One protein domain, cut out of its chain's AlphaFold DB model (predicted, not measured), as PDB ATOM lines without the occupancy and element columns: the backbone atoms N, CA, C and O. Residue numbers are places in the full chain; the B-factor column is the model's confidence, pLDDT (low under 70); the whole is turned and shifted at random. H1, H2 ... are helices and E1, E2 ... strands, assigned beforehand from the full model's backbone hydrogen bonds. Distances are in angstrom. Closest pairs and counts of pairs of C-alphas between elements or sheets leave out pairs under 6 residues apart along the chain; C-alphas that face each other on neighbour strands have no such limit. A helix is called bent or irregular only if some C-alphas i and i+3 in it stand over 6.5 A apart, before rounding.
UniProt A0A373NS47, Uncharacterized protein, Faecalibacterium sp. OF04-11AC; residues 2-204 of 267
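What this domain is: This is residues 2 to 204 of the 267 residues of an uncharacterized protein of Faecalibacterium sp. OF04-11AC (UniProt A0A373NS47). A strongly twisted sheet of five parallel strands has helices on both faces, and H9 packs over one face, between the sheet and a lobe of helices, H5 to H8. H10 shares H9's face, H1 and H4 lie on the other, and H11 is at the end away from the lobe. The printed part has 203 residues, with eleven named helices and five named strands, in the order E1 H1 H2 E2 H3 H4 E3 H5 H6 H7 H8 H9 E4 H10 E5 H11; the sheet's order is E3 E2 E1 E4 E5, and the class is mixed. The whole is compact, with a radius of gyration of the C-alphas of 17.1 A, and spans 57 by 34 by 31 A.

How they stand to each other: E1, residues 3 to 7, has E2, residues 36 to 41, and E4, residues 165 to 169, as neighbours, with N 5 and O 37, and N 166 and O 4, within hydrogen-bond range at 2.8 A each. H1, residues 9 to 17, touches H2, residues 26 to 31; their closest C-alphas, Thr 15 and Ile 27, are 5.1 A apart. H3, residues 43 to 48, and H4, residues 54 to 64, form a helical hairpin, closest at the C-alphas of Val 45 and Pro 56, 5.7 A. Beside E2 runs the edge strand E3, residues 68 to 71, with N 69 and O 38 2.8 A apart. H5, residues 73 to 101, assigned as one helix by its hydrogen bonds, is bent, C-alphas 83 and 86 being 9.5 A apart; its arms are H5a, 73 to 83, and H5b, 86 to 101, itself irregular, with C-alphas 86 and 89 7.5 A apart. H6, residues 107 to 111, touches H5b, closest at the C-alphas of Cys 100 and Phe 108, 5.6 A. H7, residues 113 to 116, is close to H5b but not clearly touching, closest at the C-alphas of Thr 93 and Leu 115, 7.1 A. H8, residues 125 to 139, only just touches H5a, with 3 pairs of C-alphas within 8 A, closest Gln 74 and Leu 129, 7.0 A. H9, residues 145 to 161, touches H5b with residues 148 to 155 alone, at a steep tilt of 52 degrees, opposite ways; the closest C-alphas, Ala 99 and Ile 148, are 5.2 A apart. H10, residues 173 to 180, is over the edge strand E5, residues 185 to 189, at a height of 8.7 A over the sheet; N 188 of E5 and O 167 of E4 are 2.8 A apart. H11, residues 190 to 201, only just touches H2, with 3 pairs of C-alphas within 8 A, using residues 193 to 197 alone, closest Val 30 and Val 193, 7.3 A. There are three layers, helices on both faces of the sheet: H9 and H10 on one, H4 and H11 on the other. E1, H1 H2, E2; E2, H3 H4, E3; and E4, H10, E5 are strand-helix-strand units, parallel neighbour strands joined through helices, with right-handed crossovers. Every O i to N i+4 pair is within hydrogen-bond range in H1, H2, H3, H4, H6, H8, H9 and H10, against 6 of 7 in H5a, 11 of 12 in H5b and 6 of 8 in H11; H7 is too short for such a pair.

Where its parts are: E1 begins at C-alpha 3, (132.335, 92.762, 94.863), and H11 ends at C-alpha 201, (121.893, 101.979, 90.508). From first to last C-alpha H5b measures 24.7 A, H9 24.0 A, H8 20.8 A and E2 16.7 A.

The domain as a whole: The two C-alphas farthest apart, Val 122 and Thr 204, are 58.4 A apart. The printed part has no cut and no long link. Its mean pLDDT is 91.2; residues 51, 173 to 175 and 178 are under 70.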
ATOM      1  N   LYS A   2     130.922  89.337  91.704       89.38
ATOM      2  CA  LYS A   2     130.738  89.721  93.111       89.38
ATOM      3  C   LYS A   2     131.809  90.738  93.526       89.38
ATOM      4  O   LYS A   2     132.946  90.634  93.082       89.38
ATOM      5  N   ARG A   3     131.438  91.733  94.329       93.81
ATOM      6  CA  ARG A   3     132.335  92.762  94.863       93.81
ATOM      7  C   ARG A   3     132.310  92.689  96.376       93.81
ATOM      8  O   ARG A   3     131.242  92.604  96.975       93.81
ATOM      9  N   TYR A   4     133.472  92.739  97.003       95.38
ATOM     10  CA  TYR A   4     133.576  92.658  98.455       95.38
ATOM     11  C   TYR A   4     133.839  94.045  99.024       95.38
ATOM     12  O   TYR A   4     134.743  94.737  98.559       95.38
ATOM     13  N   ALA A   5     133.032  94.460  99.996       95.81
ATOM     14  CA  ALA A   5     133.057  95.802 100.554       95.81
ATOM     15  C   ALA A   5     133.267  95.777 102.066       95.81
ATOM     16  O   ALA A   5     132.421  95.283 102.801       95.81
ATOM     17  N   LEU A   6     134.362  96.355 102.542       95.75
ATOM     18  CA  LEU A   6     134.573  96.619 103.958       95.75
ATOM     19  C   LEU A   6     134.017  98.001 104.313       95.75
ATOM     20  O   LEU A   6     134.330  98.989 103.646       95.75
ATOM     21  N   LEU A   7     133.210  98.063 105.369       94.75
ATOM     22  CA  LEU A   7     132.626  99.294 105.888       94.75
ATOM     23  C   LEU A   7     133.462  99.847 107.047       94.75
ATOM     24  O   LEU A   7     133.800  99.120 107.979       94.75
ATOM     25  N   ASP A   8     133.745 101.141 106.985       90.56
ATOM     26  CA  ASP A   8     134.378 101.931 108.043       90.56
ATOM     27  C   ASP A   8     133.347 102.485 109.053       90.56
ATOM     28  O   ASP A   8     132.198 102.764 108.692       90.56
ATOM     29  N   THR A   9     133.758 102.691 110.312       89.06
ATOM     30  CA  THR A   9     132.892 103.218 111.388       89.06
ATOM     31  C   THR A   9     132.341 104.590 111.018       89.06
ATOM     32  O   THR A   9     131.135 104.841 111.088       89.06
ATOM     33  N   ASP A  10     133.235 105.481 110.600       88.06
ATOM     34  CA  ASP A  10     132.915 106.864 110.280       88.06
ATOM     35  C   ASP A  10     132.041 106.955 109.027       88.06
ATOM     36  O   ASP A  10     131.132 107.786 108.951       88.06
ATOM     37  N   PHE A  11     132.290 106.079 108.049       92.50
ATOM     38  CA  PHE A  11     131.428 105.934 106.882       92.50
ATOM     39  C   PHE A  11     129.994 105.582 107.283       92.50
ATOM     40  O   PHE A  11     129.075 106.302 106.885       92.50
ATOM     41  N   ILE A  12     129.797 104.536 108.096       93.62
ATOM     42  CA  ILE A  12     128.465 104.124 108.566       93.62
ATOM     43  C   ILE A  12     127.798 105.272 109.328       93.62
ATOM     44  O   ILE A  12     126.668 105.632 109.017       93.62
ATOM     45  N   SER A  13     128.501 105.892 110.281       91.38
ATOM     46  CA  SER A  13     127.934 106.979 111.087       91.38
ATOM     47  C   SER A  13     127.471 108.157 110.227       91.38
ATOM     48  O   SER A  13     126.358 108.645 110.408       91.38
ATOM     49  N   LYS A  14     128.302 108.617 109.285       92.19
ATOM     50  CA  LYS A  14     127.998 109.796 108.458       92.19
ATOM     51  C   LYS A  14     126.887 109.510 107.454       92.19
ATOM     52  O   LYS A  14     125.983 110.318 107.298       92.19
ATOM     53  N   THR A  15     126.929 108.359 106.791       95.19
ATOM     54  CA  THR A  15     125.902 107.981 105.804       95.19
ATOM     55  C   THR A  15     124.571 107.593 106.443       95.19
ATOM     56  O   THR A  15     123.540 107.706 105.788       95.19
ATOM     57  N   TYR A  16     124.567 107.198 107.718       94.56
ATOM     58  CA  TYR A  16     123.345 107.070 108.504       94.56
ATOM     59  C   TYR A  16     122.744 108.442 108.853       94.56
ATOM     60  O   TYR A  16     121.536 108.615 108.806       94.56
ATOM     61  N   SER A  17     123.553 109.464 109.143       93.19
ATOM     62  CA  SER A  17     123.034 110.821 109.400       93.19
ATOM     63  C   SER A  17     122.456 111.528 108.166       93.19
ATOM     64  O   SER A  17     121.779 112.543 108.317       93.19
ATOM     65  N   VAL A  18     122.723 111.023 106.960       95.25
ATOM     66  CA  VAL A  18     122.233 111.589 105.697       95.25
ATOM     67  C   VAL A  18     120.978 110.848 105.269       95.25
ATOM     68  O   VAL A  18     121.025 109.631 105.104       95.25
ATOM     69  N   GLN A  19     119.881 111.564 105.042       95.31
ATOM     70  CA  GLN A  19     118.586 110.964 104.715       95.31
ATOM     71  C   GLN A  19     117.832 111.739 103.633       95.31
ATOM     72  O   GLN A  19     118.073 112.930 103.439       95.31
ATOM     73  N   ASP A  20     116.912 111.059 102.949       94.50
ATOM     74  CA  ASP A  20     115.899 111.721 102.125       94.50
ATOM     75  C   ASP A  20     114.724 112.259 102.959       94.50
ATOM     76  O   ASP A  20     114.623 112.033 104.167       94.50
ATOM     77  N   ASP A  21     113.797 112.951 102.291       89.44
ATOM     78  CA  ASP A  21     112.586 113.508 102.905       89.44
ATOM     79  C   ASP A  21     111.644 112.431 103.485       89.44
ATOM     80  O   ASP A  21     110.756 112.738 104.282       89.44
ATOM     81  N   GLY A  22     111.818 111.168 103.081       90.38
ATOM     82  CA  GLY A  22     111.066 110.014 103.570       90.38
ATOM     83  C   GLY A  22     111.712 109.310 104.766       90.38
ATOM     84  O   GLY A  22     111.137 108.343 105.265       90.38
ATOM     85  N   GLY A  23     112.881 109.772 105.222       90.25
ATOM     86  CA  GLY A  23     113.631 109.170 106.323       90.25
ATOM     87  C   GLY A  23     114.442 107.931 105.935       90.25
ATOM     88  O   GLY A  23     114.864 107.195 106.821       90.25
ATOM     89  N   ASN A  24     114.670 107.666 104.641       94.19
ATOM     90  CA  ASN A  24     115.600 106.613 104.231       94.19
ATOM     91  C   ASN A  24     117.029 107.140 104.302       94.19
ATOM     92  O   ASN A  24     117.330 108.198 103.746       94.19
ATOM     93  N   HIS A  25     117.925 106.376 104.920       96.44
ATOM     94  CA  HIS A  25     119.313 106.784 105.067       96.44
ATOM     95  C   HIS A  25     120.114 106.509 103.788       96.44
ATOM     96  O   HIS A  25     119.875 105.528 103.079       96.44
ATOM     97  N   LEU A  26     121.134 107.327 103.506       97.62
ATOM     98  CA  LEU A  26     122.029 107.121 102.361       97.62
ATOM     99  C   LEU A  26     122.690 105.738 102.423       97.62
ATOM    100  O   LEU A  26     122.853 105.080 101.397       97.62
ATOM    101  N   ILE A  27     123.031 105.265 103.625       97.06
ATOM    102  CA  ILE A  27     123.611 103.933 103.810       97.06
ATOM    103  C   ILE A  27     122.666 102.805 103.375       97.06
ATOM    104  O   ILE A  27     123.142 101.794 102.867       97.06
ATOM    105  N   ASP A  28     121.343 102.966 103.488       96.81
ATOM    106  CA  ASP A  28     120.398 101.959 102.992       96.81
ATOM    107  C   ASP A  28     120.490 101.829 101.467       96.81
ATOM    108  O   ASP A  28     120.477 100.719 100.939       96.81
ATOM    109  N   ARG A  29     120.712 102.946 100.767       97.31
ATOM    110  CA  ARG A  29     120.922 102.981  99.310       97.31
ATOM    111  C   ARG A  29     122.251 102.364  98.901       97.31
ATOM    112  O   ARG A  29     122.329 101.691  97.879       97.31
ATOM    113  N   VAL A  30     123.283 102.516  99.729       97.19
ATOM    114  CA  VAL A  30     124.556 101.802  99.544       97.19
ATOM    115  C   VAL A  30     124.352 100.293  99.674       97.19
ATOM    116  O   VAL A  30     124.874  99.546  98.854       97.19
ATOM    117  N   MET A  31     123.562  99.833 100.652       96.44
ATOM    118  CA  MET A  31     123.275  98.400 100.837       96.44
ATOM    119  C   MET A  31     122.467  97.786  99.678       96.44
ATOM    120  O   MET A  31     122.420  96.562  99.546       96.44
ATOM    121  N   GLU A  32     121.826  98.614  98.850       95.50
ATOM    122  CA  GLU A  32     121.089  98.210  97.647       95.50
ATOM    123  C   GLU A  32     121.974  98.123  96.392       95.50
ATOM    124  O   GLU A  32     121.504  97.636  95.361       95.50
ATOM    125  N   LEU A  33     123.244  98.554  96.454       96.19
ATOM    126  CA  LEU A  33     124.160  98.462  95.316       96.19
ATOM    127  C   LEU A  33     124.295  97.003  94.844       96.19
ATOM    128  O   LEU A  33     124.538  96.098  95.654       96.19
ATOM    129  N   PRO A  34     124.167  96.746  93.531       93.75
ATOM    130  CA  PRO A  34     124.166  95.390  93.017       93.75
ATOM    131  C   PRO A  34     125.543  94.738  93.159       93.75
ATOM    132  O   PRO A  34     126.584  95.372  93.020       93.75
ATOM    133  N   GLU A  35     125.534  93.424  93.379       93.06
ATOM    134  CA  GLU A  35     126.726  92.568  93.433       93.06
ATOM    135  C   GLU A  35     127.686  92.804  94.615       93.06
ATOM    136  O   GLU A  35     128.686  92.088  94.696       93.06
ATOM    137  N   TYR A  36     127.392  93.713  95.555       95.94
ATOM    138  CA  TYR A  36     128.212  93.885  96.758       95.94
ATOM    139  C   TYR A  36     127.855  92.905  97.871       95.94
ATOM    140  O   TYR A  36     126.692  92.637  98.171       95.94
ATOM    141  N   GLU A  37     128.891  92.418  98.536       96.62
ATOM    142  CA  GLU A  37     128.804  91.789  99.842       96.62
ATOM    143  C   GLU A  37     129.562  92.644 100.848       96.62
ATOM    144  O   GLU A  37     130.749  92.921 100.671       96.62
ATOM    145  N   PHE A  38     128.850  93.081 101.882       97.50
ATOM    146  CA  PHE A  38     129.369  94.018 102.863       97.50
ATOM    147  C   PHE A  38     129.907  93.296 104.093       97.50
ATOM    148  O   PHE A  38     129.319  92.323 104.569       97.50
ATOM    149  N   PHE A  39     131.006  93.813 104.627       97.00
ATOM    150  CA  PHE A  39     131.719  93.297 105.784       97.00
ATOM    151  C   PHE A  39     132.010  94.424 106.765       97.00
ATOM    152  O   PHE A  39     132.248  95.564 106.364       97.00
ATOM    153  N   CYS A  40     132.055  94.099 108.050       96.44
ATOM    154  CA  CYS A  40     132.545  94.998 109.086       96.44
ATOM    155  C   CYS A  40     133.216  94.210 110.211       96.44
ATOM    156  O   CYS A  40     132.942  93.026 110.407       96.44
ATOM    157  N   HIS A  41     134.067  94.875 110.989       96.31
ATOM    158  CA  HIS A  41     134.542  94.306 112.246       96.31
ATOM    159  C   HIS A  41     133.533  94.581 113.371       96.31
ATOM    160  O   HIS A  41     132.978  95.678 113.453       96.31
ATOM    161  N   ALA A  42     133.333  93.637 114.291       94.31
ATOM    162  CA  ALA A  42     132.386  93.772 115.404       94.31
ATOM    163  C   ALA A  42     132.702  94.967 116.328       94.31
ATOM    164  O   ALA A  42     131.803  95.557 116.924       94.31
ATOM    165  N   GLN A  43     133.974  95.377 116.388       91.94
ATOM    166  CA  GLN A  43     134.424  96.569 117.120       91.94
ATOM    167  C   GLN A  43     133.692  97.849 116.692       91.94
ATOM    168  O   GLN A  43     133.475  98.725 117.530       91.94
ATOM    169  N   ILE A  44     133.266  97.943 115.428       89.50
ATOM    170  CA  ILE A  44     132.521  99.097 114.913       89.50
ATOM    171  C   ILE A  44     131.227  99.311 115.708       89.50
ATOM    172  O   ILE A  44     130.894 100.442 116.047       89.50
ATOM    173  N   VAL A  45     130.528  98.240 116.103       84.88
ATOM    174  CA  VAL A  45     129.310  98.334 116.929       84.88
ATOM    175  C   VAL A  45     129.614  99.012 118.270       84.88
ATOM    176  O   VAL A  45     128.885  99.905 118.707       84.88
ATOM    177  N   THR A  46     130.719  98.639 118.919       84.19
ATOM    178  CA  THR A  46     131.157  99.235 120.194       84.19
ATOM    179  C   THR A  46     131.517 100.719 120.049       84.19
ATOM    180  O   THR A  46     131.393 101.489 121.007       84.19
ATOM    181  N   GLU A  47     131.972 101.140 118.870       85.19
ATOM    182  CA  GLU A  47     132.289 102.538 118.584       85.19
ATOM    183  C   GLU A  47     131.054 103.364 118.240       85.19
ATOM    184  O   GLU A  47     130.880 104.441 118.807       85.19
ATOM    185  N   LEU A  48     130.160 102.845 117.396       86.00
ATOM    186  CA  LEU A  48     128.927 103.526 117.003       86.00
ATOM    187  C   LEU A  48     128.015 103.816 118.200       86.00
ATOM    188  O   LEU A  48     127.445 104.903 118.271       86.00
ATOM    189  N   ASN A  49     127.961 102.906 119.184       80.88
ATOM    190  CA  ASN A  49     127.200 103.078 120.434       80.88
ATOM    191  C   ASN A  49     127.575 104.344 121.225       80.88
ATOM    192  O   ASN A  49     126.901 104.700 122.188       80.88
ATOM    193  N   ARG A  50     128.670 105.018 120.862       72.94
ATOM    194  CA  ARG A  50     129.153 106.231 121.527       72.94
ATOM    195  C   ARG A  50     128.632 107.515 120.887       72.94
ATOM    196  O   ARG A  50     128.664 108.544 121.557       72.94
ATOM    197  N   TYR A  51     128.208 107.469 119.624       69.19
ATOM    198  CA  TYR A  51     127.879 108.659 118.833       69.19
ATOM    199  C   TYR A  51     126.378 108.820 118.604       69.19
ATOM    200  O   TYR A  51     125.862 109.929 118.703       69.19
ATOM    201  N   ASN A  52     125.680 107.720 118.326       73.38
ATOM    202  CA  ASN A  52     124.246 107.708 118.067       73.38
ATOM    203  C   ASN A  52     123.653 106.401 118.607       73.38
ATOM    204  O   ASN A  52     124.247 105.342 118.422       73.38
ATOM    205  N   ALA A  53     122.501 106.468 119.277       80.94
ATOM    206  CA  ALA A  53     121.807 105.282 119.770       80.94
ATOM    207  C   ALA A  53     121.191 104.450 118.630       80.94
ATOM    208  O   ALA A  53     121.104 103.231 118.752       80.94
ATOM    209  N   ASP A  54     120.833 105.086 117.512       89.69
ATOM    210  CA  ASP A  54     120.071 104.439 116.440       89.69
ATOM    211  C   ASP A  54     120.967 103.744 115.401       89.69
ATOM    212  O   ASP A  54     120.637 102.671 114.897       89.69
ATOM    213  N   THR A  55     122.162 104.280 115.123       91.62
ATOM    214  CA  THR A  55     123.101 103.678 114.153       91.62
ATOM    215  C   THR A  55     123.554 102.250 114.527       91.62
ATOM    216  O   THR A  55     123.604 101.393 113.642       91.62
ATOM    217  N   PRO A  56     123.859 101.923 115.800       91.44
ATOM    218  CA  PRO A  56     124.138 100.551 116.231       91.44
ATOM    219  C   PRO A  56     122.941  99.611 116.089       91.44
ATOM    220  O   PRO A  56     123.138  98.431 115.791       91.44
ATOM    221  N   ILE A  57     121.719 100.114 116.302       92.88
ATOM    222  CA  ILE A  57     120.484  99.340 116.118       92.88
ATOM    223  C   ILE A  57     120.352  98.985 114.638       92.88
ATOM    224  O   ILE A  57     120.278  97.803 114.307       92.88
ATOM    225  N   TRP A  58     120.470  99.981 113.754       94.81
ATOM    226  CA  TRP A  58     120.483  99.779 112.305       94.81
ATOM    227  C   TRP A  58     121.538  98.751 111.879       94.81
ATOM    228  O   TRP A  58     121.228  97.803 111.157       94.81
ATOM    229  N   LEU A  59     122.781  98.875 112.362       95.00
ATOM    230  CA  LEU A  59     123.854  97.945 111.998       95.00
ATOM    231  C   LEU A  59     123.530  96.518 112.467       95.00
ATOM    232  O   LEU A  59     123.707  95.562 111.711       95.00
ATOM    233  N   SER A  60     123.004  96.376 113.684       94.06
ATOM    234  CA  SER A  60     122.593  95.082 114.239       94.06
ATOM    235  C   SER A  60     121.469  94.441 113.423       94.06
ATOM    236  O   SER A  60     121.521  93.240 113.155       94.06
ATOM    237  N   GLU A  61     120.494  95.226 112.960       95.75
ATOM    238  CA  GLU A  61     119.432  94.755 112.064       95.75
ATOM    239  C   GLU A  61     119.991  94.271 110.722       95.75
ATOM    240  O   GLU A  61     119.622  93.190 110.255       95.75
ATOM    241  N   LYS A  62     120.922  95.015 110.108       97.25
ATOM    242  CA  LYS A  62     121.550  94.598 108.841       97.25
ATOM    243  C   LYS A  62     122.407  93.342 109.001       97.25
ATOM    244  O   LYS A  62     122.404  92.501 108.100       97.25
ATOM    245  N   ILE A  63     123.097  93.181 110.131       96.31
ATOM    246  CA  ILE A  63     123.841  91.955 110.458       96.31
ATOM    247  C   ILE A  63     122.872  90.781 110.654       96.31
ATOM    248  O   ILE A  63     123.047  89.727 110.042       96.31
ATOM    249  N   GLY A  64     121.807  90.966 111.440       96.19
ATOM    250  CA  GLY A  64     120.778  89.947 111.665       96.19
ATOM    251  C   GLY A  64     120.091  89.503 110.370       96.19
ATOM    252  O   GLY A  64     119.855  88.313 110.164       96.19
ATOM    253  N   ALA A  65     119.860  90.442 109.450       96.88
ATOM    254  CA  ALA A  65     119.319  90.193 108.116       96.88
ATOM    255  C   ALA A  65     120.348  89.647 107.104       96.88
ATOM    256  O   ALA A  65     120.017  89.502 105.925       96.88
ATOM    257  N   GLN A  66     121.587  89.361 107.528       95.50
ATOM    258  CA  GLN A  66     122.683  88.867 106.681       95.50
ATOM    259  C   GLN A  66     123.025  89.795 105.501       95.50
ATOM    260  O   GLN A  66     123.541  89.353 104.473       95.50
ATOM    261  N   LYS A  67     122.740  91.096 105.634       96.81
ATOM    262  CA  LYS A  67     123.121  92.129 104.659       96.81
ATOM    263  C   LYS A  67     124.560  92.596 104.857       96.81
ATOM    264  O   LYS A  67     125.212  92.963 103.887       96.81
ATOM    265  N   ILE A  68     125.046  92.546 106.098       97.50
ATOM    266  CA  ILE A  68     126.433  92.839 106.464       97.50
ATOM    267  C   ILE A  68     126.983  91.647 107.246       97.50
ATOM    268  O   ILE A  68     126.380  91.201 108.221       97.50
ATOM    269  N   LYS A  69     128.142  91.137 106.835       96.88
ATOM    270  CA  LYS A  69     128.880  90.099 107.556       96.88
ATOM    271  C   LYS A  69     129.802  90.745 108.584       96.88
ATOM    272  O   LYS A  69     130.797  91.373 108.227       96.88
ATOM    273  N   SER A  70     129.464  90.589 109.857       96.50
ATOM    274  CA  SER A  70     130.309  91.050 110.958       96.50
ATOM    275  C   SER A  70     131.312  89.972 111.352       96.50
ATOM    276  O   SER A  70     130.948  88.801 111.388       96.50
ATOM    277  N   TYR A  71     132.546  90.374 111.651       97.19
ATOM    278  CA  TYR A  71     133.602  89.489 112.138       97.19
ATOM    279  C   TYR A  71     134.124  89.959 113.491       97.19
ATOM    280  O   TYR A  71     134.466  91.128 113.676       97.19
ATOM    281  N   THR A  72     134.228  89.024 114.421       97.25
ATOM    282  CA  THR A  72     134.971  89.147 115.674       97.25
ATOM    283  C   THR A  72     136.428  88.722 115.489       97.25
ATOM    284  O   THR A  72     136.774  87.999 114.550       97.25
ATOM    285  N   ASP A  73     137.292  89.093 116.436       97.69
ATOM    286  CA  ASP A  73     138.679  88.617 116.463       97.69
ATOM    287  C   ASP A  73     138.775  87.089 116.534       97.69
ATOM    288  O   ASP A  73     139.683  86.491 115.953       97.69
ATOM    289  N   GLN A  74     137.811  86.449 117.203       97.75
ATOM    290  CA  GLN A  74     137.713  84.999 117.262       97.75
ATOM    291  C   GLN A  74     137.439  84.399 115.876       97.75
ATOM    292  O   GLN A  74     138.183  83.519 115.449       97.75
ATOM    293  N   GLU A  75     136.433  84.889 115.149       97.31
ATOM    294  CA  GLU A  75     136.088  84.389 113.806       97.31
ATOM    295  C   GLU A  75     137.209  84.650 112.790       97.31
ATOM    296  O   GLU A  75     137.485  83.819 111.915       97.31
ATOM    297  N   ILE A  76     137.908  85.782 112.925       97.44
ATOM    298  CA  ILE A  76     139.121  86.062 112.154       97.44
ATOM    299  C   ILE A  76     140.190  85.010 112.453       97.44
ATOM    300  O   ILE A  76     140.766  84.432 111.529       97.44
ATOM    301  N   LEU A  77     140.467  84.739 113.729       96.69
ATOM    302  CA  LEU A  77     141.501  83.791 114.126       96.69
ATOM    303  C   LEU A  77     141.150  82.354 113.717       96.69
ATOM    304  O   LEU A  77     142.034  81.590 113.322       96.69
ATOM    305  N   GLU A  78     139.874  81.978 113.769       95.69
ATOM    306  CA  GLU A  78     139.361  80.711 113.246       95.69
ATOM    307  C   GLU A  78     139.597  80.604 111.738       95.69
ATOM    308  O   GLU A  78     140.175  79.616 111.280       95.69
ATOM    309  N   SER A  79     139.269  81.653 110.982       94.69
ATOM    310  CA  SER A  79     139.515  81.715 109.538       94.69
ATOM    311  C   SER A  79     141.007  81.609 109.205       94.69
ATOM    312  O   SER A  79     141.411  80.822 108.347       94.69
ATOM    313  N   LEU A  80     141.861  82.329 109.938       95.00
ATOM    314  CA  LEU A  80     143.315  82.233 109.797       95.00
ATOM    315  C   LEU A  80     143.843  80.848 110.179       95.00
ATOM    316  O   LEU A  80     144.783  80.370 109.550       95.00
ATOM    317  N   SER A  81     143.238  80.171 111.156       94.12
ATOM    318  CA  SER A  81     143.623  78.808 111.547       94.12
ATOM    319  C   SER A  81     143.418  77.811 110.407       94.12
ATOM    320  O   SER A  81     144.238  76.911 110.240       94.12
ATOM    321  N   LEU A  82     142.393  77.998 109.571       93.06
ATOM    322  CA  LEU A  82     142.163  77.152 108.393       93.06
ATOM    323  C   LEU A  82     143.253  77.322 107.323       93.06
ATOM    324  O   LEU A  82     143.562  76.377 106.602       93.06
ATOM    325  N   VAL A  83     143.848  78.514 107.229       90.88
ATOM    326  CA  VAL A  83     144.786  78.889 106.155       90.88
ATOM    327  C   VAL A  83     146.258  78.836 106.598       90.88
ATOM    328  O   VAL A  83     147.159  78.634 105.781       90.88
ATOM    329  N   ARG A  84     146.530  79.046 107.888       92.31
ATOM    330  CA  ARG A  84     147.875  79.167 108.482       92.31
ATOM    331  C   ARG A  84     148.137  78.161 109.603       92.31
ATOM    332  O   ARG A  84     149.268  78.081 110.082       92.31
ATOM    333  N   GLY A  85     147.131  77.385 110.011       91.62
ATOM    334  CA  GLY A  85     147.270  76.343 111.023       91.62
ATOM    335  C   GLY A  85     147.852  76.892 112.334       91.62
ATOM    336  O   GLY A  85     147.340  77.889 112.851       91.62
ATOM    337  N   PRO A  86     148.943  76.303 112.862       91.00
ATOM    338  CA  PRO A  86     149.587  76.760 114.097       91.00
ATOM    339  C   PRO A  86     150.059  78.222 114.073       91.00
ATOM    340  O   PRO A  86     150.191  78.842 115.121       91.00
ATOM    341  N   LEU A  87     150.289  78.798 112.888       93.81
ATOM    342  CA  LEU A  87     150.794  80.167 112.739       93.81
ATOM    343  C   LEU A  87     149.688  81.234 112.766       93.81
ATOM    344  O   LEU A  87     149.975  82.406 112.521       93.81
ATOM    345  N   ALA A  88     148.432  80.872 113.040       95.31
ATOM    346  CA  ALA A  88     147.305  81.806 113.003       95.31
ATOM    347  C   ALA A  88     147.470  82.995 113.962       95.31
ATOM    348  O   ALA A  88     147.296  84.134 113.537       95.31
ATOM    349  N   CYS A  89     147.871  82.756 115.217       97.00
ATOM    350  CA  CYS A  89     148.058  83.826 116.206       97.00
ATOM    351  C   CYS A  89     149.200  84.771 115.806       97.00
ATOM    352  O   CYS A  89     149.027  85.987 115.817       97.00
ATOM    353  N   ALA A  90     150.336  84.213 115.373       96.12
ATOM    354  CA  ALA A  90     151.466  85.000 114.876       96.12
ATOM    355  C   ALA A  90     151.080  85.822 113.634       96.12
ATOM    356  O   ALA A  90     151.427  86.998 113.525       96.12
ATOM    357  N   THR A  91     150.306  85.228 112.720       95.94
ATOM    358  CA  THR A  91     149.802  85.909 111.518       95.94
ATOM    359  C   THR A  91     148.863  87.053 111.888       95.94
ATOM    360  O   THR A  91     149.030  88.153 111.367       95.94
ATOM    361  N   TYR A  92     147.920  86.828 112.812       97.38
ATOM    362  CA  TYR A  92     147.045  87.885 113.312       97.38
ATOM    363  C   TYR A  92     147.883  89.026 113.890       97.38
ATOM    364  O   TYR A  92     147.662  90.180 113.536       97.38
ATOM    365  N   THR A  93     148.854  88.737 114.766       97.38
ATOM    366  CA  THR A  93     149.669  89.799 115.378       97.38
ATOM    367  C   THR A  93     150.443  90.592 114.329       97.38
ATOM    368  O   THR A  93     150.502  91.817 114.414       97.38
ATOM    369  N   GLN A  94     150.982  89.931 113.303       95.44
ATOM    370  CA  GLN A  94     151.648  90.628 112.206       95.44
ATOM    371  C   GLN A  94     150.681  91.540 111.433       95.44
ATOM    372  O   GLN A  94     151.039  92.672 111.114       95.44
ATOM    373  N   MET A  95     149.455  91.081 111.163       95.25
ATOM    374  CA  MET A  95     148.417  91.902 110.528       95.25
ATOM    375  C   MET A  95     148.011  93.089 111.408       95.25
ATOM    376  O   MET A  95     147.839  94.197 110.900       95.25
ATOM    377  N   LEU A  96     147.910  92.886 112.725       96.25
ATOM    378  CA  LEU A  96     147.648  93.946 113.696       96.25
ATOM    379  C   LEU A  96     148.771  94.988 113.697       96.25
ATOM    380  O   LEU A  96     148.489  96.180 113.653       96.25
ATOM    381  N   LYS A  97     150.037  94.561 113.660       94.94
ATOM    382  CA  LYS A  97     151.190  95.465 113.563       94.94
ATOM    383  C   LYS A  97     151.153  96.318 112.295       94.94
ATOM    384  O   LYS A  97     151.299  97.531 112.379       94.94
ATOM    385  N   LEU A  98     150.866  95.706 111.144       91.44
ATOM    386  CA  LEU A  98     150.703  96.434 109.880       91.44
ATOM    387  C   LEU A  98     149.520  97.414 109.915       91.44
ATOM    388  O   LEU A  98     149.615  98.512 109.372       91.44
ATOM    389  N   ALA A  99     148.419  97.041 110.572       91.44
ATOM    390  CA  ALA A  99     147.283  97.934 110.775       91.44
ATOM    391  C   ALA A  99     147.652  99.132 111.669       91.44
ATOM    392  O   ALA A  99     147.272 100.259 111.364       91.44
ATOM    393  N   CYS A 100     148.430  98.914 112.732       92.25
ATOM    394  CA  CYS A 100     148.944  99.975 113.600       92.25
ATOM    395  C   CYS A 100     149.883 100.943 112.856       92.25
ATOM    396  O   CYS A 100     149.764 102.159 113.030       92.25
ATOM    397  N   ASP A 101     150.753 100.430 111.979       89.75
ATOM    398  CA  ASP A 101     151.705 101.230 111.191       89.75
ATOM    399  C   ASP A 101     151.020 102.256 110.268       89.75
ATOM    400  O   ASP A 101     151.630 103.264 109.898       89.75
ATOM    401  N   ALA A 102     149.744 102.043 109.918       84.12
ATOM    402  CA  ALA A 102     148.942 103.014 109.175       84.12
ATOM    403  C   ALA A 102     148.700 104.324 109.952       84.12
ATOM    404  O   ALA A 102     148.456 105.361 109.334       84.12
ATOM    405  N   PHE A 103     148.786 104.285 111.286       83.94
ATOM    406  CA  PHE A 103     148.567 105.427 112.178       83.94
ATOM    407  C   PHE A 103     149.878 105.987 112.724       83.94
ATOM    408  O   PHE A 103     150.139 107.185 112.619       83.94
ATOM    409  N   SER A 104     150.703 105.121 113.312       87.38
ATOM    410  CA  SER A 104     152.033 105.461 113.814       87.38
ATOM    411  C   SER A 104     152.885 104.201 113.899       87.38
ATOM    412  O   SER A 104     152.412 103.160 114.349       87.38
ATOM    413  N   LYS A 105     154.166 104.319 113.533       88.19
ATOM    414  CA  LYS A 105     155.140 103.217 113.621       88.19
ATOM    415  C   LYS A 105     155.347 102.715 115.050       88.19
ATOM    416  O   LYS A 105     155.706 101.561 115.252       88.19
ATOM    417  N   ASP A 106     155.117 103.583 116.030       92.81
ATOM    418  CA  ASP A 106     155.311 103.256 117.441       92.81
ATOM    419  C   ASP A 106     154.029 102.700 118.082       92.81
ATOM    420  O   ASP A 106     154.103 102.073 119.137       92.81
ATOM    421  N   TYR A 107     152.870 102.825 117.419       93.50
ATOM    422  CA  TYR A 107     151.558 102.486 117.982       93.50
ATOM    423  C   TYR A 107     151.513 101.047 118.511       93.50
ATOM    424  O   TYR A 107     151.068 100.793 119.631       93.50
ATOM    425  N   PHE A 108     151.989 100.080 117.718       95.69
ATOM    426  CA  PHE A 108     151.991  98.679 118.140       95.69
ATOM    427  C   PHE A 108     152.865  98.473 119.384       95.69
ATOM    428  O   PHE A 108     152.472  97.769 120.310       95.69
ATOM    429  N   SER A 109     154.034  99.113 119.436       94.44
ATOM    430  CA  SER A 109     154.940  99.006 120.584       94.44
ATOM    431  C   SER A 109     154.395  99.702 121.839       94.44
ATOM    432  O   SER A 109     154.651  99.255 122.955       94.44
ATOM    433  N   GLU A 110     153.602 100.758 121.675       94.44
ATOM    434  CA  GLU A 110     152.969 101.475 122.782       94.44
ATOM    435  C   GLU A 110     151.807 100.679 123.389       94.44
ATOM    436  O   GLU A 110     151.656 100.647 124.610       94.44
ATOM    437  N   HIS A 111     151.015 100.005 122.551       95.56
ATOM    438  CA  HIS A 111     149.740  99.410 122.963       95.56
ATOM    439  C   HIS A 111     149.712  97.880 122.999       95.56
ATOM    440  O   HIS A 111     148.965  97.296 123.776       95.56
ATOM    441  N   TYR A 112     150.530  97.213 122.187       96.44
ATOM    442  CA  TYR A 112     150.474  95.766 121.968       96.44
ATOM    443  C   TYR A 112     151.816  95.054 122.176       96.44
ATOM    444  O   TYR A 112     151.919  93.866 121.874       96.44
ATOM    445  N   ARG A 113     152.834  95.710 122.761       94.44
ATOM    446  CA  ARG A 113     154.160  95.106 123.041       94.44
ATOM    447  C   ARG A 113     154.082  93.742 123.721       94.44
ATOM    448  O   ARG A 113     154.873  92.855 123.426       94.44
ATOM    449  N   ALA A 114     153.101  93.541 124.599       94.38
ATOM    450  CA  ALA A 114     152.926  92.261 125.270       94.38
ATOM    451  C   ALA A 114     152.678  91.098 124.287       94.38
ATOM    452  O   ALA A 114     153.009  89.961 124.619       94.38
ATOM    453  N   LEU A 115     152.086  91.338 123.111       95.75
ATOM    454  CA  LEU A 115     151.937  90.324 122.059       95.75
ATOM    455  C   LEU A 115     153.275  90.016 121.375       95.75
ATOM    456  O   LEU A 115     153.529  88.861 121.072       95.75
ATOM    457  N   GLU A 116     154.154  91.006 121.210       88.88
ATOM    458  CA  GLU A 116     155.499  90.826 120.635       88.88
ATOM    459  C   GLU A 116     156.369  89.858 121.456       88.88
ATOM    460  O   GLU A 116     157.170  89.110 120.906       88.88
ATOM    461  N   GLU A 117     156.170  89.841 122.773       88.19
ATOM    462  CA  GLU A 117     156.884  88.973 123.718       88.19
ATOM    463  C   GLU A 117     156.230  87.585 123.887       88.19
ATOM    464  O   GLU A 117     156.695  86.774 124.688       88.19
ATOM    465  N   ALA A 118     155.123  87.299 123.192       91.69
ATOM    466  CA  ALA A 118     154.421  86.027 123.324       91.69
ATOM    467  C   ALA A 118     155.150  84.888 122.593       91.69
ATOM    468  O   ALA A 118     155.567  85.023 121.444       91.69
ATOM    469  N   ASP A 119     155.227  83.717 123.230       93.19
ATOM    470  CA  ASP A 119     155.678  82.497 122.562       93.19
ATOM    471  C   ASP A 119     154.513  81.850 121.797       93.19
ATOM    472  O   ASP A 119     153.672  81.132 122.350       93.19
ATOM    473  N   TYR A 120     154.470  82.111 120.491       93.81
ATOM    474  CA  TYR A 120     153.440  81.593 119.588       93.81
ATOM    475  C   TYR A 120     153.487  80.078 119.374       93.81
ATOM    476  O   TYR A 120     152.553  79.526 118.798       93.81
ATOM    477  N   THR A 121     154.548  79.397 119.817       88.69
ATOM    478  CA  THR A 121     154.643  77.934 119.717       88.69
ATOM    479  C   THR A 121     153.862  77.222 120.820       88.69
ATOM    480  O   THR A 121     153.504  76.055 120.655       88.69
ATOM    481  N   VAL A 122     153.561  77.927 121.917       91.81
ATOM    482  CA  VAL A 122     152.894  77.369 123.104       91.81
ATOM    483  C   VAL A 122     151.582  78.063 123.455       91.81
ATOM    484  O   VAL A 122     150.737  77.445 124.100       91.81
ATOM    485  N   ILE A 123     151.389  79.328 123.064       94.81
ATOM    486  CA  ILE A 123     150.172  80.068 123.411       94.81
ATOM    487  C   ILE A 123     148.934  79.413 122.787       94.81
ATOM    488  O   ILE A 123     148.878  79.143 121.584       94.81
ATOM    489  N   SER A 124     147.913  79.165 123.607       94.50
ATOM    490  CA  SER A 124     146.628  78.700 123.095       94.50
ATOM    491  C   SER A 124     145.889  79.845 122.392       94.50
ATOM    492  O   SER A 124     146.083  81.022 122.702       94.50
ATOM    493  N   ARG A 125     144.991  79.516 121.457       94.50
ATOM    494  CA  ARG A 125     144.144  80.529 120.798       94.50
ATOM    495  C   ARG A 125     143.285  81.299 121.805       94.50
ATOM    496  O   ARG A 125     143.090  82.497 121.645       94.50
ATOM    497  N   GLU A 126     142.800  80.617 122.840       96.06
ATOM    498  CA  GLU A 126     141.989  81.227 123.894       96.06
ATOM    499  C   GLU A 126     142.807  82.225 124.724       96.06
ATOM    500  O   GLU A 126     142.364  83.352 124.944       96.06
ATOM    501  N   ASP A 127     144.023  81.851 125.128       96.81
ATOM    502  CA  ASP A 127     144.911  82.738 125.887       96.81
ATOM    503  C   ASP A 127     145.359  83.939 125.050       96.81
ATOM    504  O   ASP A 127     145.444  85.058 125.561       96.81
ATOM    505  N   TYR A 128     145.602  83.727 123.752       97.69
ATOM    506  CA  TYR A 128     145.894  84.805 122.814       97.69
ATOM    507  C   TYR A 128     144.729  85.800 122.719       97.69
ATOM    508  O   TYR A 128     144.950  87.000 122.878       97.69
ATOM    509  N   LEU A 129     143.497  85.320 122.513       97.81
ATOM    510  CA  LEU A 129     142.308  86.175 122.415       97.81
ATOM    511  C   LEU A 129     142.047  86.945 123.714       97.81
ATOM    512  O   LEU A 129     141.832  88.151 123.662       97.81
ATOM    513  N   LYS A 130     142.162  86.294 124.880       97.44
ATOM    514  CA  LYS A 130     142.048  86.960 126.192       97.44
ATOM    515  C   LYS A 130     143.081  88.071 126.366       97.44
ATOM    516  O   LYS A 130     142.781  89.137 126.907       97.44
ATOM    517  N   LYS A 131     144.317  87.828 125.922       97.62
ATOM    518  CA  LYS A 131     145.390  88.824 125.979       97.62
ATOM    519  C   LYS A 131     145.121  89.986 125.025       97.62
ATOM    520  O   LYS A 131     145.293  91.130 125.430       97.62
ATOM    521  N   LEU A 132     144.682  89.700 123.800       97.62
ATOM    522  CA  LEU A 132     144.309  90.706 122.808       97.62
ATOM    523  C   LEU A 132     143.157  91.590 123.307       97.62
ATOM    524  O   LEU A 132     143.307  92.805 123.320       97.62
ATOM    525  N   GLU A 133     142.071  90.992 123.800       95.75
ATOM    526  CA  GLU A 133     140.903  91.714 124.325       95.75
ATOM    527  C   GLU A 133     141.293  92.660 125.467       95.75
ATOM    528  O   GLU A 133     140.891  93.823 125.495       95.75
ATOM    529  N   ARG A 134     142.138  92.193 126.396       96.69
ATOM    530  CA  ARG A 134     142.654  93.045 127.471       96.69
ATOM    531  C   ARG A 134     143.423  94.251 126.921       96.69
ATOM    532  O   ARG A 134     143.222  95.360 127.408       96.69
ATOM    533  N   LEU A 135     144.297  94.042 125.938       96.44
ATOM    534  CA  LEU A 135     145.080  95.124 125.333       96.44
ATOM    535  C   LEU A 135     144.176  96.105 124.573       96.44
ATOM    536  O   LEU A 135     144.350  97.311 124.697       96.44
ATOM    537  N   ASP A 136     143.155  95.614 123.871       94.88
ATOM    538  CA  ASP A 136     142.163  96.453 123.194       94.88
ATOM    539  C   ASP A 136     141.380  97.344 124.177       94.88
ATOM    540  O   ASP A 136     141.096  98.509 123.890       94.88
ATOM    541  N   ILE A 137     141.066  96.833 125.372       92.56
ATOM    542  CA  ILE A 137     140.467  97.638 126.447       92.56
ATOM    543  C   ILE A 137     141.442  98.735 126.908       92.56
ATOM    544  O   ILE A 137     141.021  99.878 127.109       92.56
ATOM    545  N   GLU A 138     142.730  98.406 127.055       93.00
ATOM    546  CA  GLU A 138     143.790  99.338 127.470       93.00
ATOM    547  C   GLU A 138     144.083 100.423 126.410       93.00
ATOM    548  O   GLU A 138     144.388 101.559 126.778       93.00
ATOM    549  N   VAL A 139     143.910 100.131 125.110       91.44
ATOM    550  CA  VAL A 139     143.992 101.125 124.018       91.44
ATOM    551  C   VAL A 139     143.007 102.273 124.238       91.44
ATOM    552  O   VAL A 139     143.344 103.438 124.034       91.44
ATOM    553  N   GLY A 140     141.785 101.984 124.683       81.12
ATOM    554  CA  GLY A 140     140.799 103.008 125.017       81.12
ATOM    555  C   GLY A 140     140.142 103.713 123.815       81.12
ATOM    556  O   GLY A 140     140.332 103.396 122.644       81.12
ATOM    557  N   LYS A 141     139.267 104.681 124.120       70.75
ATOM    558  CA  LYS A 141     138.174 105.111 123.221       70.75
ATOM    559  C   LYS A 141     138.548 106.076 122.083       70.75
ATOM    560  O   LYS A 141     137.675 106.365 121.272       70.75
ATOM    561  N   LYS A 142     139.775 106.601 122.036       73.56
ATOM    562  CA  LYS A 142     140.186 107.673 121.098       73.56
ATOM    563  C   LYS A 142     141.416 107.334 120.254       73.56
ATOM    564  O   LYS A 142     141.979 108.216 119.622       73.56
ATOM    565  N   ASN A 143     141.817 106.070 120.251       82.81
ATOM    566  CA  ASN A 143     143.061 105.636 119.631       82.81
ATOM    567  C   ASN A 143     142.805 104.784 118.376       82.81
ATOM    568  O   ASN A 143     143.561 103.871 118.100       82.81
ATOM    569  N   ASN A 144     141.752 105.067 117.600       85.75
ATOM    570  CA  ASN A 144     141.497 104.445 116.284       85.75
ATOM    571  C   ASN A 144     141.348 102.908 116.292       85.75
ATOM    572  O   ASN A 144     141.614 102.249 115.290       85.75
ATOM    573  N   LEU A 145     140.926 102.319 117.416       89.62
ATOM    574  CA  LEU A 145     140.857 100.864 117.570       89.62
ATOM    575  C   LEU A 145     139.954 100.197 116.517       89.62
ATOM    576  O   LEU A 145     140.336  99.179 115.947       89.62
ATOM    577  N   GLY A 146     138.776 100.746 116.221       88.81
ATOM    578  CA  GLY A 146     137.878 100.187 115.210       88.81
ATOM    579  C   GLY A 146     138.438 100.263 113.797       88.81
ATOM    580  O   GLY A 146     138.295  99.296 113.050       88.81
ATOM    581  N   GLU A 147     139.152 101.335 113.447       87.50
ATOM    582  CA  GLU A 147     139.852 101.420 112.161       87.50
ATOM    583  C   GLU A 147     140.992 100.391 112.083       87.50
ATOM    584  O   GLU A 147     141.095  99.659 111.098       87.50
ATOM    585  N   ILE A 148     141.788 100.240 113.151       91.44
ATOM    586  CA  ILE A 148     142.849  99.219 113.243       91.44
ATOM    587  C   ILE A 148     142.265  97.817 113.051       91.44
ATOM    588  O   ILE A 148     142.762  97.036 112.238       91.44
ATOM    589  N   LYS A 149     141.175  97.493 113.751       94.25
ATOM    590  CA  LYS A 149     140.507  96.190 113.634       94.25
ATOM    591  C   LYS A 149     139.889  95.974 112.253       94.25
ATOM    592  O   LYS A 149     139.951  94.869 111.717       94.25
ATOM    593  N   SER A 150     139.371  97.031 111.637       92.38
ATOM    594  CA  SER A 150     138.895  96.992 110.253       92.38
ATOM    595  C   SER A 150     140.041  96.707 109.279       92.38
ATOM    596  O   SER A 150     139.875  95.900 108.371       92.38
ATOM    597  N   PHE A 151     141.236  97.266 109.491       91.69
ATOM    598  CA  PHE A 151     142.418  96.946 108.679       91.69
ATOM    599  C   PHE A 151     142.954  95.531 108.913       91.69
ATOM    600  O   PHE A 151     143.479  94.924 107.978       91.69
ATOM    601  N   VAL A 152     142.808  94.962 110.112       94.75
ATOM    602  CA  VAL A 152     143.070  93.528 110.321       94.75
ATOM    603  C   VAL A 152     142.084  92.693 109.504       94.75
ATOM    604  O   VAL A 152     142.507  91.825 108.741       94.75
ATOM    605  N   LEU A 153     140.785  92.997 109.577       95.69
ATOM    606  CA  LEU A 153     139.769  92.304 108.783       95.69
ATOM    607  C   LEU A 153     140.012  92.451 107.271       95.69
ATOM    608  O   LEU A 153     139.901  91.471 106.542       95.69
ATOM    609  N   LEU A 154     140.408  93.635 106.799       93.44
ATOM    610  CA  LEU A 154     140.760  93.894 105.399       93.44
ATOM    611  C   LEU A 154     141.843  92.934 104.892       93.44
ATOM    612  O   LEU A 154     141.699  92.334 103.828       93.44
ATOM    613  N   GLN A 155     142.911  92.765 105.674       92.44
ATOM    614  CA  GLN A 155     144.013  91.856 105.353       92.44
ATOM    615  C   GLN A 155     143.550  90.398 105.303       92.44
ATOM    616  O   GLN A 155     143.944  89.646 104.413       92.44
ATOM    617  N   VAL A 156     142.686  90.000 106.234       93.00
ATOM    618  CA  VAL A 156     142.139  88.639 106.311       93.00
ATOM    619  C   VAL A 156     141.248  88.344 105.108       93.00
ATOM    620  O   VAL A 156     141.432  87.323 104.448       93.00
ATOM    621  N   LEU A 157     140.338  89.262 104.772       92.25
ATOM    622  CA  LEU A 157     139.479  89.149 103.595       92.25
ATOM    623  C   LEU A 157     140.309  89.075 102.309       92.25
ATOM    624  O   LEU A 157     140.009  88.254 101.448       92.25
ATOM    625  N   SER A 158     141.384  89.866 102.201       88.94
ATOM    626  CA  SER A 158     142.279  89.837 101.037       88.94
ATOM    627  C   SER A 158     142.931  88.461 100.870       88.94
ATOM    628  O   SER A 158     142.930  87.909  99.770       88.94
ATOM    629  N   VAL A 159     143.393  87.849 101.966       86.75
ATOM    630  CA  VAL A 159     143.959  86.490 101.954       86.75
ATOM    631  C   VAL A 159     142.912  85.425 101.617       86.75
ATOM    632  O   VAL A 159     143.230  84.462 100.923       86.75
ATOM    633  N   MET A 160     141.687  85.556 102.130       86.75
ATOM    634  CA  MET A 160     140.640  84.541 101.972       86.75
ATOM    635  C   MET A 160     139.971  84.565 100.600       86.75
ATOM    636  O   MET A 160     139.603  83.512 100.086       86.75
ATOM    637  N   LEU A 161     139.769  85.756 100.043       86.94
ATOM    638  CA  LEU A 161     138.983  85.946  98.828       86.94
ATOM    639  C   LEU A 161     139.872  86.040  97.588       86.94
ATOM    640  O   LEU A 161     139.428  85.654  96.515       86.94
ATOM    641  N   GLY A 162     141.120  86.513  97.722       75.88
ATOM    642  CA  GLY A 162     142.041  86.675  96.590       75.88
ATOM    643  C   GLY A 162     141.526  87.639  95.512       75.88
ATOM    644  O   GLY A 162     141.964  87.570  94.366       75.88
ATOM    645  N   GLU A 163     140.575  88.503  95.867       80.88
ATOM    646  CA  GLU A 163     139.900  89.442  94.975       80.88
ATOM    647  C   GLU A 163     140.081  90.886  95.454       80.88
ATOM    648  O   GLU A 163     140.451  91.146  96.601       80.88
ATOM    649  N   GLN A 164     139.787  91.839  94.564       87.88
ATOM    650  CA  GLN A 164     139.783  93.258  94.899       87.88
ATOM    651  C   GLN A 164     138.731  93.563  95.972       87.88
ATOM    652  O   GLN A 164     137.554  93.230  95.818       87.88
ATOM    653  N   ILE A 165     139.149  94.269  97.023       92.75
ATOM    654  CA  ILE A 165     138.268  94.702  98.110       92.75
ATOM    655  C   ILE A 165     138.044  96.205  98.019       92.75
ATOM    656  O   ILE A 165     138.981  97.000  97.923       92.75
ATOM    657  N   TYR A 166     136.780  96.595  98.092       94.25
ATOM    658  CA  TYR A 166     136.366  97.979  98.207       94.25
ATOM    659  C   TYR A 166     136.296  98.368  99.682       94.25
ATOM    660  O   TYR A 166     135.692  97.664 100.481       94.25
ATOM    661  N   VAL A 167     136.889  99.492 100.066       94.19
ATOM    662  CA  VAL A 167     136.762 100.041 101.423       94.19
ATOM    663  C   VAL A 167     135.897 101.286 101.338       94.19
ATOM    664  O   VAL A 167     136.322 102.299 100.785       94.19
ATOM    665  N   PHE A 168     134.678 101.202 101.860       94.94
ATOM    666  CA  PHE A 168     133.786 102.346 101.981       94.94
ATOM    667  C   PHE A 168     134.176 103.122 103.231       94.94
ATOM    668  O   PHE A 168     133.998 102.636 104.346       94.94
ATOM    669  N   CYS A 169     134.750 104.303 103.034       91.12
ATOM    670  CA  CYS A 169     135.374 105.091 104.090       91.12
ATOM    671  C   CYS A 169     134.910 106.545 104.060       91.12
ATOM    672  O   CYS A 169     134.422 107.054 103.047       91.12
ATOM    673  N   SER A 170     135.106 107.254 105.167       83.44
ATOM    674  CA  SER A 170     134.909 108.703 105.163       83.44
ATOM    675  C   SER A 170     135.910 109.433 104.253       83.44
ATOM    676  O   SER A 170     136.896 108.868 103.772       83.44
ATOM    677  N   ASP A 171     135.665 110.721 103.993       77.31
ATOM    678  CA  ASP A 171     136.580 111.547 103.193       77.31
ATOM    679  C   ASP A 171     137.872 111.938 103.946       77.31
ATOM    680  O   ASP A 171     138.707 112.670 103.395       77.31
ATOM    681  N   ASP A 172     138.079 111.450 105.177       71.62
ATOM    682  CA  ASP A 172     139.320 111.664 105.923       71.62
ATOM    683  C   ASP A 172     140.517 111.065 105.164       71.62
ATOM    684  O   ASP A 172     140.448 110.038 104.482       71.62
ATOM    685  N   LYS A 173     141.649 111.764 105.206       68.88
ATOM    686  CA  LYS A 173     142.881 111.337 104.548       68.88
ATOM    687  C   LYS A 173     143.506 110.125 105.251       68.88
ATOM    688  O   LYS A 173     144.092 109.291 104.564       68.88
ATOM    689  N   ASN A 174     143.401 110.033 106.575       66.25
ATOM    690  CA  ASN A 174     144.059 108.988 107.359       66.25
ATOM    691  C   ASN A 174     143.429 107.615 107.095       66.25
ATOM    692  O   ASN A 174     144.147 106.695 106.700       66.25
ATOM    693  N   ALA A 175     142.096 107.530 107.147       62.91
ATOM    694  CA  ALA A 175     141.346 106.315 106.818       62.91
ATOM    695  C   ALA A 175     141.682 105.785 105.406       62.91
ATOM    696  O   ALA A 175     141.910 104.591 105.200       62.91
ATOM    697  N   ARG A 176     141.805 106.687 104.421       72.38
ATOM    698  CA  ARG A 176     142.105 106.337 103.017       72.38
ATOM    699  C   ARG A 176     143.553 105.906 102.790       72.38
ATOM    700  O   ARG A 176     143.822 104.989 102.011       72.38
ATOM    701  N   ASN A 177     144.499 106.565 103.452       70.12
ATOM    702  CA  ASN A 177     145.918 106.248 103.312       70.12
ATOM    703  C   ASN A 177     146.261 104.881 103.920       70.12
ATOM    704  O   ASN A 177     147.039 104.146 103.320       70.12
ATOM    705  N   GLY A 178     145.656 104.522 105.057       69.25
ATOM    706  CA  GLY A 178     145.861 103.208 105.671       69.25
ATOM    707  C   GLY A 178     145.389 102.059 104.778       69.25
ATOM    708  O   GLY A 178     146.136 101.113 104.539       69.25
ATOM    709  N   ALA A 179     144.196 102.189 104.193       73.69
ATOM    710  CA  ALA A 179     143.617 101.173 103.315       73.69
ATOM    711  C   ALA A 179     144.352 101.026 101.966       73.69
ATOM    712  O   ALA A 179     144.478  99.923 101.440       73.69
ATOM    713  N   THR A 180     144.868 102.111 101.383       75.12
ATOM    714  CA  THR A 180     145.524 102.043 100.059       75.12
ATOM    715  C   THR A 180     146.951 101.508 100.056       75.12
ATOM    716  O   THR A 180     147.489 101.253  98.975       75.12
ATOM    717  N   ASN A 181     147.541 101.277 101.231       74.81
ATOM    718  CA  ASN A 181     148.804 100.547 101.352       74.81
ATOM    719  C   ASN A 181     148.677  99.079 100.910       74.81
ATOM    720  O   ASN A 181     149.686  98.448 100.603       74.81
ATOM    721  N   PHE A 182     147.456  98.546 100.834       75.56
ATOM    722  CA  PHE A 182     147.185  97.201 100.343       75.56
ATOM    723  C   PHE A 182     146.984  97.206  98.810       75.56
ATOM    724  O   PHE A 182     146.301  98.065  98.237       75.56
ATOM    725  N   GLU A 183     147.626  96.264  98.112       74.19
ATOM    726  CA  GLU A 183     147.707  96.253  96.642       74.19
ATOM    727  C   GLU A 183     146.330  96.092  95.978       74.19
ATOM    728  O   GLU A 183     145.989  96.872  95.083       74.19
ATOM    729  N   ASP A 184     145.493  95.207  96.514       81.94
ATOM    730  CA  ASP A 184     144.176  94.865  95.962       81.94
ATOM    731  C   ASP A 184     143.015  95.653  96.584       81.94
ATOM    732  O   ASP A 184     141.857  95.246  96.511       81.94
ATOM    733  N   VAL A 185     143.298  96.805  97.200       87.44
ATOM    734  CA  VAL A 185     142.284  97.607  97.897       87.44
ATOM    735  C   VAL A 185     141.948  98.889  97.153       87.44
ATOM    736  O   VAL A 185     142.830  99.665  96.791       87.44
ATOM    737  N   ARG A 186     140.655  99.158  96.968       91.25
ATOM    738  CA  ARG A 186     140.147 100.406  96.394       91.25
ATOM    739  C   ARG A 186     139.220 101.105  97.378       91.25
ATOM    740  O   ARG A 186     138.251 100.523  97.837       91.25
ATOM    741  N   CYS A 187     139.481 102.364  97.689       92.56
ATOM    742  CA  CYS A 187     138.602 103.131  98.563       92.56
ATOM    743  C   CYS A 187     137.456 103.765  97.770       92.56
ATOM    744  O   CYS A 187     137.686 104.366  96.720       92.56
ATOM    745  N   ILE A 188     136.250 103.704  98.327       94.12
ATOM    746  CA  ILE A 188     135.091 104.494  97.915       94.12
ATOM    747  C   ILE A 188     134.831 105.475  99.054       94.12
ATOM    748  O   ILE A 188     134.426 105.082 100.145       94.12
ATOM    749  N   SER A 189     135.116 106.757  98.823       92.88
ATOM    750  CA  SER A 189     134.813 107.780  99.826       92.88
ATOM    751  C   SER A 189     133.308 108.039  99.905       92.88
ATOM    752  O   SER A 189     132.584 107.737  98.953       92.88
ATOM    753  N   LEU A 190     132.843 108.669 100.987       93.81
ATOM    754  CA  LEU A 190     131.446 109.093 101.129       93.81
ATOM    755  C   LEU A 190     130.964 109.870  99.899       93.81
ATOM    756  O   LEU A 190     129.935 109.531  99.326       93.81
ATOM    757  N   VAL A 191     131.733 110.845  99.414       93.69
ATOM    758  CA  VAL A 191     131.368 111.587  98.192       93.69
ATOM    759  C   VAL A 191     131.322 110.680  96.956       93.69
ATOM    760  O   VAL A 191     130.453 110.833  96.098       93.69
ATOM    761  N   SER A 192     132.230 109.707  96.859       93.88
ATOM    762  CA  SER A 192     132.299 108.786  95.716       93.88
ATOM    763  C   SER A 192     131.121 107.802  95.667       93.88
ATOM    764  O   SER A 192     130.827 107.270  94.596       93.88
ATOM    765  N   VAL A 193     130.385 107.616  96.772       95.88
ATOM    766  CA  VAL A 193     129.130 106.839  96.799       95.88
ATOM    767  C   VAL A 193     128.127 107.357  95.775       95.88
ATOM    768  O   VAL A 193     127.505 106.554  95.089       95.88
ATOM    769  N   PHE A 194     128.008 108.675  95.595       97.12
ATOM    770  CA  PHE A 194     127.098 109.245  94.595       97.12
ATOM    771  C   PHE A 194     127.480 108.829  93.169       97.12
ATOM    772  O   PHE A 194     126.606 108.584  92.343       97.12
ATOM    773  N   SER A 195     128.781 108.668  92.889       95.88
ATOM    774  CA  SER A 195     129.248 108.133  91.604       95.88
ATOM    775  C   SER A 195     128.849 106.668  91.441       95.88
ATOM    776  O   SER A 195     128.373 106.290  90.375       95.88
ATOM    777  N   ARG A 196     128.994 105.854  92.498       95.62
ATOM    778  CA  ARG A 196     128.585 104.439  92.494       95.62
ATOM    779  C   ARG A 196     127.079 104.299  92.288       95.62
ATOM    780  O   ARG A 196     126.662 103.566  91.406       95.62
ATOM    781  N   LEU A 197     126.264 105.051  93.027       97.06
ATOM    782  CA  LEU A 197     124.802 105.029  92.903       97.06
ATOM    783  C   LEU A 197     124.335 105.465  91.507       97.06
ATOM    784  O   LEU A 197     123.439 104.851  90.930       97.06
ATOM    785  N   LYS A 198     124.980 106.478  90.922       96.44
ATOM    786  CA  LYS A 198     124.729 106.895  89.539       96.44
ATOM    787  C   LYS A 198     125.066 105.789  88.536       96.44
ATOM    788  O   LYS A 198     124.258 105.482  87.668       96.44
ATOM    789  N   GLU A 199     126.267 105.220  88.631       95.00
ATOM    790  CA  GLU A 199     126.795 104.253  87.656       95.00
ATOM    791  C   GLU A 199     126.165 102.860  87.780       95.00
ATOM    792  O   GLU A 199     126.045 102.153  86.784       95.00
ATOM    793  N   GLU A 200     125.788 102.456  88.992       95.56
ATOM    794  CA  GLU A 200     125.459 101.063  89.325       95.56
ATOM    795  C   GLU A 200     123.992 100.887  89.734       95.56
ATOM    796  O   GLU A 200     123.455  99.790  89.593       95.56
ATOM    797  N   SER A 201     123.321 101.967  90.152       94.69
ATOM    798  CA  SER A 201     121.893 101.979  90.508       94.69
ATOM    799  C   SER A 201     121.068 102.969  89.673       94.69
ATOM    800  O   SER A 201     119.906 103.213  89.988       94.69
ATOM    801  N   ASN A 202     121.643 103.525  88.598       94.94
ATOM    802  CA  ASN A 202     121.003 104.481  87.684       94.94
ATOM    803  C   ASN A 202     120.431 105.737  88.365       94.94
ATOM    804  O   ASN A 202     119.468 106.315  87.861       94.94
ATOM    805  N   TRP A 203     121.006 106.170  89.491       96.94
ATOM    806  CA  TRP A 203     120.570 107.408  90.135       96.94
ATOM    807  C   TRP A 203     120.731 108.607  89.203       96.94
ATOM    808  O   TRP A 203     121.805 108.856  88.645       96.94
ATOM    809  N   THR A 204     119.665 109.392  89.088       97.62
ATOM    810  CA  THR A 204     119.694 110.726  88.496       97.62
ATOM    811  C   THR A 204     120.015 111.772  89.563       97.62
ATOM    812  O   THR A 204     119.972 111.498  90.762       97.62
TER     813      THR A 204